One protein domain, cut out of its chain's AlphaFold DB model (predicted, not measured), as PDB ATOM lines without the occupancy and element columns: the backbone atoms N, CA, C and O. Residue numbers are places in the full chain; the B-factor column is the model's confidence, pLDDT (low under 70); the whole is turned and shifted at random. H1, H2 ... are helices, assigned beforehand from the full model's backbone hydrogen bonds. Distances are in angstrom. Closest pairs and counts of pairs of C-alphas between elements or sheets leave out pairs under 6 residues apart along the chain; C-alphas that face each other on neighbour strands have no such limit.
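This is residues 2 to 54 of the 109 residues of the protein "Tyr recombinase domain-containing protein" of Bacillus haynesii (UniProt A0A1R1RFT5). A single helix, H2, forms an open span between two small ends: on one side the looped stretch of residues 9 to 27 with the short helix H1 beyond it, on the other the short helix H3, folded back close to the last part of H2. The three helices make no bundle, and residues 32 to 37, in H2, stand free. The printed part has 53 residues with three named helices, in the order H1, H2, H3, and no named strand; the class is all helix. The whole is loose, with a radius of gyration of the C-alphas of 13.9 A, and elongated, spanning 40 by 23 by 16 A.

H2, residues 28 to 40, touches no helix. H3, residues 44 to 50, is close to H2 but not clearly touching, and the closest C-alphas, those of Lys 39 and Ile 50, are 7.2 A apart. H2 and H3 run opposite ways at a shallow tilt of 32 degrees, only just short of steep. H1, residues 2 to 8, is apart from both H2 and H3. In H1 and H2 every O i to N i+4 pair is within hydrogen-bond range, while in H3 1 of 3 is, beside 3 of 4 O i to N i+3 pairs.

H2 measures 18.3 A from C-alpha 28 at (-33.765, 168.463, 21.718) to C-alpha 40. H3 measures 10.1 A and ends with C-alpha 50 at (-22.475, 154.744, 13.715). H1 measures 9.3 A and begins with C-alpha 2 at (-46.827, 152.088, 13.950).

The C-alphas farthest apart, those of Ser 13 and Lys 44, are 40.5 A apart. The link from H1 to H2 is long, with 19 residues, and that from H2 to H3 is tight, with 3. The printed part has no cut. The mean pLDDT of the printed part is 85.5, and residues 52 to 54 are under 70.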
ATOM      1  N   ALA A   2     -45.454 152.447  13.548       82.38
ATOM      2  CA  ALA A   2     -46.827 152.088  13.950       82.38
ATOM      3  C   ALA A   2     -46.908 151.495  15.372       82.38
ATOM      4  O   ALA A   2     -47.570 152.061  16.234       82.38
ATOM      5  N   ALA A   3     -46.082 150.485  15.666       85.81
ATOM      6  CA  ALA A   3     -46.015 149.875  16.996       85.81
ATOM      7  C   ALA A   3     -45.693 150.866  18.138       85.81
ATOM      8  O   ALA A   3     -46.199 150.715  19.246       85.81
ATOM      9  N   TYR A   4     -44.874 151.898  17.880       85.50
ATOM     10  CA  TYR A   4     -44.585 152.937  18.875       85.50
ATOM     11  C   TYR A   4     -45.793 153.851  19.098       85.50
ATOM     12  O   TYR A   4     -46.098 154.180  20.240       85.50
ATOM     13  N   ILE A   5     -46.485 154.243  18.025       84.38
ATOM     14  CA  ILE A   5     -47.668 155.107  18.112       84.38
ATOM     15  C   ILE A   5     -48.799 154.401  18.866       84.38
ATOM     16  O   ILE A   5     -49.428 155.025  19.716       84.38
ATOM     17  N   GLU A   6     -49.014 153.118  18.581       83.81
ATOM     18  CA  GLU A   6     -50.097 152.318  19.160       83.81
ATOM     19  C   GLU A   6     -49.833 151.935  20.620       83.81
ATOM     20  O   GLU A   6     -50.727 152.053  21.451       83.81
ATOM     21  N   ASN A   7     -48.608 151.508  20.945       82.12
ATOM     22  CA  ASN A   7     -48.327 150.844  22.226       82.12
ATOM     23  C   ASN A   7     -47.197 151.493  23.040       82.12
ATOM     24  O   ASN A   7     -47.009 151.173  24.211       82.12
ATOM     25  N   GLY A   8     -46.406 152.383  22.436       77.56
ATOM     26  CA  GLY A   8     -45.192 152.947  23.040       77.56
ATOM     27  C   GLY A   8     -45.336 154.374  23.573       77.56
ATOM     28  O   GLY A   8     -44.435 154.867  24.259       77.56
ATOM     29  N   ARG A   9     -46.442 155.065  23.266       83.69
ATOM     30  CA  ARG A   9     -46.684 156.444  23.709       83.69
ATOM     31  C   ARG A   9     -47.338 156.450  25.086       83.69
ATOM     32  O   ARG A   9     -48.517 156.155  25.225       83.69
ATOM     33  N   LYS A  10     -46.580 156.876  26.097       84.81
ATOM     34  CA  LYS A  10     -47.101 157.091  27.457       84.81
ATOM     35  C   LYS A  10     -48.135 158.223  27.511       84.81
ATOM     36  O   LYS A  10     -49.116 158.132  28.236       84.81
ATOM     37  N   HIS A  11     -47.906 159.278  26.732       87.75
ATOM     38  CA  HIS A  11     -48.769 160.456  26.649       87.75
ATOM     39  C   HIS A  11     -49.559 160.417  25.334       87.75
ATOM     40  O   HIS A  11     -49.207 161.082  24.360       87.75
ATOM     41  N   THR A  12     -50.592 159.574  25.280       85.75
ATOM     42  CA  THR A  12     -51.357 159.281  24.051       85.75
ATOM     43  C   THR A  12     -52.072 160.506  23.476       85.75
ATOM     44  O   THR A  12     -52.162 160.637  22.255       85.75
ATOM     45  N   SER A  13     -52.502 161.432  24.336       89.25
ATOM     46  CA  SER A  13     -53.143 162.701  23.970       89.25
ATOM     47  C   SER A  13     -52.169 163.805  23.549       89.25
ATOM     48  O   SER A  13     -52.612 164.878  23.141       89.25
ATOM     49  N   SER A  14     -50.852 163.584  23.650       89.62
ATOM     50  CA  SER A  14     -49.871 164.596  23.255       89.62
ATOM     51  C   SER A  14     -50.000 164.926  21.762       89.62
ATOM     52  O   SER A  14     -50.133 164.004  20.947       89.62
ATOM     53  N   PRO A  15     -49.881 166.206  21.360       91.06
ATOM     54  CA  PRO A  15     -49.807 166.576  19.948       91.06
ATOM     55  C   PRO A  15     -48.466 166.180  19.305       91.06
ATOM     56  O   PRO A  15     -48.330 166.212  18.085       91.06
ATOM     57  N   TYR A  16     -47.456 165.810  20.102       89.75
ATOM     58  CA  TYR A  16     -46.143 165.409  19.609       89.75
ATOM     59  C   TYR A  16     -46.072 163.904  19.373       89.75
ATOM     60  O   TYR A  16     -46.430 163.104  20.237       89.75
ATOM     61  N   VAL A  17     -45.528 163.516  18.217       89.06
ATOM     62  CA  VAL A  17     -45.339 162.108  17.850       89.06
ATOM     63  C   VAL A  17     -44.468 161.392  18.885       89.06
ATOM     64  O   VAL A  17     -44.893 160.382  19.443       89.06
ATOM     65  N   PHE A  18     -43.295 161.954  19.200       89.88
ATOM     66  CA  PHE A  18     -42.378 161.418  20.205       89.88
ATOM     67  C   PHE A  18     -42.532 162.124  21.552       89.88
ATOM     68  O   PHE A  18     -42.401 163.345  21.670       89.88
ATOM     69  N   THR A  19     -42.762 161.320  22.582       91.06
ATOM     70  CA  THR A  19     -42.943 161.764  23.969       91.06
ATOM     71  C   THR A  19     -41.772 161.278  24.815       91.06
ATOM     72  O   THR A  19     -41.092 160.312  24.459       91.06
ATOM     73  N   SER A  20     -41.503 161.948  25.935       86.56
ATOM     74  CA  SER A  20     -40.555 161.426  26.920       86.56
ATOM     75  C   SER A  20     -41.299 160.609  27.980       86.56
ATOM     76  O   SER A  20     -42.520 160.663  28.087       86.56
ATOM     77  N   GLN A  21     -40.568 159.895  28.834       83.50
ATOM     78  CA  GLN A  21     -41.177 159.166  29.954       83.50
ATOM     79  C   GLN A  21     -41.809 160.078  31.023       83.50
ATOM     80  O   GLN A  21     -42.532 159.591  31.895       83.50
ATOM     81  N   ARG A  22     -41.488 161.380  31.008       86.75
ATOM     82  CA  ARG A  22     -41.851 162.348  32.056       86.75
ATOM     83  C   ARG A  22     -42.611 163.571  31.533       86.75
ATOM     84  O   ARG A  22     -42.980 164.417  32.335       86.75
ATOM     85  N   ALA A  23     -42.781 163.700  30.222       88.88
ATOM     86  CA  ALA A  23     -43.347 164.885  29.593       88.88
ATOM     87  C   ALA A  23     -43.897 164.555  28.207       88.88
ATOM     88  O   ALA A  23     -43.342 163.712  27.491       88.88
ATOM     89  N   ASP A  24     -44.896 165.330  27.797       92.00
ATOM     90  CA  ASP A  24     -45.630 165.170  26.540       92.00
ATOM     91  C   ASP A  24     -44.768 165.383  25.285       92.00
ATOM     92  O   ASP A  24     -45.198 165.049  24.186       92.00
ATOM     93  N   ARG A  25     -43.544 165.905  25.415       92.50
ATOM     94  CA  ARG A  25     -42.611 166.125  24.305       92.50
ATOM     95  C   ARG A  25     -41.211 165.644  24.653       92.50
ATOM     96  O   ARG A  25     -40.707 165.909  25.744       92.50
ATOM     97  N   LEU A  26     -40.553 164.993  23.698       90.31
ATOM     98  CA  LEU A  26     -39.115 164.760  23.762       90.31
ATOM     99  C   LEU A  26     -38.360 166.049  23.386       90.31
ATOM    100  O   LEU A  26     -38.572 166.605  22.312       90.31
ATOM    101  N   THR A  27     -37.521 166.562  24.285       91.19
ATOM    102  CA  THR A  27     -36.748 167.791  24.040       91.19
ATOM    103  C   THR A  27     -35.522 167.515  23.177       91.19
ATOM    104  O   THR A  27     -35.008 166.399  23.183       91.19
ATOM    105  N   GLU A  28     -35.006 168.542  22.501       88.62
ATOM    106  CA  GLU A  28     -33.765 168.463  21.718       88.62
ATOM    107  C   GLU A  28     -32.600 167.913  22.551       88.62
ATOM    108  O   GLU A  28     -32.056 166.861  22.229       88.62
ATOM    109  N   SER A  29     -32.327 168.506  23.718       87.94
ATOM    110  CA  SER A  29     -31.292 168.000  24.634       87.94
ATOM    111  C   SER A  29     -31.567 166.567  25.114       87.94
ATOM    112  O   SER A  29     -30.649 165.820  25.452       87.94
ATOM    113  N   GLY A  30     -32.841 166.163  25.166       89.06
ATOM    114  CA  GLY A  30     -33.245 164.792  25.462       89.06
ATOM    115  C   GLY A  30     -32.867 163.820  24.344       89.06
ATOM    116  O   GLY A  30     -32.344 162.747  24.644       89.06
ATOM    117  N   ILE A  31     -33.082 164.212  23.085       87.81
ATOM    118  CA  ILE A  31     -32.678 163.459  21.887       87.81
ATOM    119  C   ILE A  31     -31.158 163.354  21.831       87.81
ATOM    120  O   ILE A  31     -30.633 162.250  21.727       87.81
ATOM    121  N   GLU A  32     -30.445 164.471  21.974       85.94
ATOM    122  CA  GLU A  32     -28.979 164.497  21.940       85.94
ATOM    123  C   GLU A  32     -28.368 163.590  23.009       85.94
ATOM    124  O   GLU A  32     -27.456 162.808  22.732       85.94
ATOM    125  N   ARG A  33     -28.881 163.663  24.244       88.81
ATOM    126  CA  ARG A  33     -28.417 162.805  25.338       88.81
ATOM    127  C   ARG A  33     -28.736 161.340  25.067       88.81
ATOM    128  O   ARG A  33     -27.883 160.489  25.299       88.81
ATOM    129  N   TRP A  34     -29.943 161.038  24.596       87.94
ATOM    130  CA  TRP A  34     -30.329 159.671  24.256       87.94
ATOM    131  C   TRP A  34     -29.424 159.088  23.167       87.94
ATOM    132  O   TRP A  34     -28.901 157.990  23.337       87.94
ATOM    133  N   PHE A  35     -29.161 159.852  22.109       86.94
ATOM    134  CA  PHE A  35     -28.310 159.425  21.007       86.94
ATOM    135  C   PHE A  35     -26.856 159.229  21.443       86.94
ATOM    136  O   PHE A  35     -26.232 158.235  21.087       86.94
ATOM    137  N   ARG A  36     -26.331 160.125  22.289       86.69
ATOM    138  CA  ARG A  36     -24.998 159.984  22.896       86.69
ATOM    139  C   ARG A  36     -24.886 158.723  23.749       86.69
ATOM    140  O   ARG A  36     -23.896 158.008  23.635       86.69
ATOM    141  N   ASN A  37     -25.897 158.440  24.568       89.88
ATOM    142  CA  ASN A  37     -25.931 157.232  25.388       89.88
ATOM    143  C   ASN A  37     -25.968 155.976  24.511       89.88
ATOM    144  O   ASN A  37     -25.211 155.047  24.757       89.88
ATOM    145  N   LEU A  38     -26.789 155.967  23.458       87.00
ATOM    146  CA  LEU A  38     -26.837 154.855  22.510       87.00
ATOM    147  C   LEU A  38     -25.475 154.640  21.834       87.00
ATOM    148  O   LEU A  38     -24.967 153.526  21.818       87.00
ATOM    149  N   LYS A  39     -24.843 155.724  21.375       86.81
ATOM    150  CA  LYS A  39     -23.493 155.719  20.800       86.81
ATOM    151  C   LYS A  39     -22.431 155.188  21.770       86.81
ATOM    152  O   LYS A  39     -21.541 154.464  21.344       86.81
ATOM    153  N   SER A  40     -22.535 155.489  23.067       88.75
ATOM    154  CA  SER A  40     -21.582 154.997  24.076       88.75
ATOM    155  C   SER A  40     -21.646 153.491  24.343       88.75
ATOM    156  O   SER A  40     -20.716 152.948  24.929       88.75
ATOM    157  N   LEU A  41     -22.726 152.822  23.932       91.25
ATOM    158  CA  LEU A  41     -22.887 151.375  24.097       91.25
ATOM    159  C   LEU A  41     -22.297 150.572  22.934       91.25
ATOM    160  O   LEU A  41     -22.269 149.347  23.006       91.25
ATOM    161  N   ALA A  42     -21.850 151.241  21.873       90.00
ATOM    162  CA  ALA A  42     -21.336 150.576  20.691       90.00
ATOM    163  C   ALA A  42     -19.976 149.927  20.952       90.00
ATOM    164  O   ALA A  42     -19.065 150.530  21.527       90.00
ATOM    165  N   THR A  43     -19.827 148.700  20.467       91.69
ATOM    166  CA  THR A  43     -18.528 148.047  20.328       91.69
ATOM    167  C   THR A  43     -17.657 148.788  19.313       91.69
ATOM    168  O   THR A  43     -18.123 149.644  18.562       91.69
ATOM    169  N   LYS A  44     -16.366 148.449  19.255       87.38
ATOM    170  CA  LYS A  44     -15.436 149.063  18.298       87.38
ATOM    171  C   LYS A  44     -15.886 148.879  16.840       87.38
ATOM    172  O   LYS A  44     -15.749 149.808  16.052       87.38
ATOM    173  N   ASP A  45     -16.443 147.717  16.508       86.88
ATOM    174  CA  ASP A  45     -16.896 147.407  15.150       86.88
ATOM    175  C   ASP A  45     -18.201 148.145  14.814       86.88
ATOM    176  O   ASP A  45     -18.348 148.694  13.726       86.88
ATOM    177  N   GLU A  46     -19.126 148.249  15.772       86.94
ATOM    178  CA  GLU A  46     -20.355 149.039  15.615       86.94
ATOM    179  C   GLU A  46     -20.070 150.543  15.564       86.94
ATOM    180  O   GLU A  46     -20.757 151.279  14.857       86.94
ATOM    181  N   TRP A  47     -19.043 151.011  16.278       83.38
ATOM    182  CA  TRP A  47     -18.639 152.412  16.274       83.38
ATOM    183  C   TRP A  47     -18.295 152.896  14.867       83.38
ATOM    184  O   TRP A  47     -18.717 153.981  14.472       83.38
ATOM    185  N   GLU A  48     -17.597 152.074  14.085       78.19
ATOM    186  CA  GLU A  48     -17.270 152.383  12.692       78.19
ATOM    187  C   GLU A  48     -18.517 152.558  11.814       78.19
ATOM    188  O   GLU A  48     -18.467 153.323  10.854       78.19
ATOM    189  N   LEU A  49     -19.639 151.921  12.167       78.44
ATOM    190  CA  LEU A  49     -20.913 152.046  11.454       78.44
ATOM    191  C   LEU A  49     -21.724 153.274  11.882       78.44
ATOM    192  O   LEU A  49     -22.496 153.806  11.088       78.44
ATOM    193  N   ILE A  50     -21.598 153.708  13.141       79.69
ATOM    194  CA  ILE A  50     -22.475 154.744  13.715       79.69
ATOM    195  C   ILE A  50     -21.790 156.092  13.944       79.69
ATOM    196  O   ILE A  50     -22.475 157.079  14.238       79.69
ATOM    197  N   LYS A  51     -20.455 156.159  13.860       73.44
ATOM    198  CA  LYS A  51     -19.693 157.389  14.128       73.44
ATOM    199  C   LYS A  51     -20.131 158.536  13.218       73.44
ATOM    200  O   LYS A  51     -20.344 159.636  13.727       73.44
ATOM    201  N   ASP A  52     -20.402 158.231  11.950       67.88
ATOM    202  CA  ASP A  52     -20.777 159.199  10.915       67.88
ATOM    203  C   ASP A  52     -22.295 159.399  10.794       67.88
ATOM    204  O   ASP A  52     -22.735 160.368  10.177       67.88
ATOM    205  N   VAL A  53     -23.104 158.581  11.495       68.06
ATOM    206  CA  VAL A  53     -24.562 158.758  11.576       68.06
ATOM    207  C   VAL A  53     -24.862 160.089  12.268       68.06
ATOM    208  O   VAL A  53     -24.915 160.208  13.500       68.06
ATOM    209  N   ALA A  54     -25.020 161.097  11.423       62.16
ATOM    210  CA  ALA A  54     -25.444 162.460  11.660       62.16
ATOM    211  C   ALA A  54     -26.341 162.858  10.476       62.16
ATOM    212  O   ALA A  54     -26.278 162.255   9.408       62.16
TER     213      ALA A  54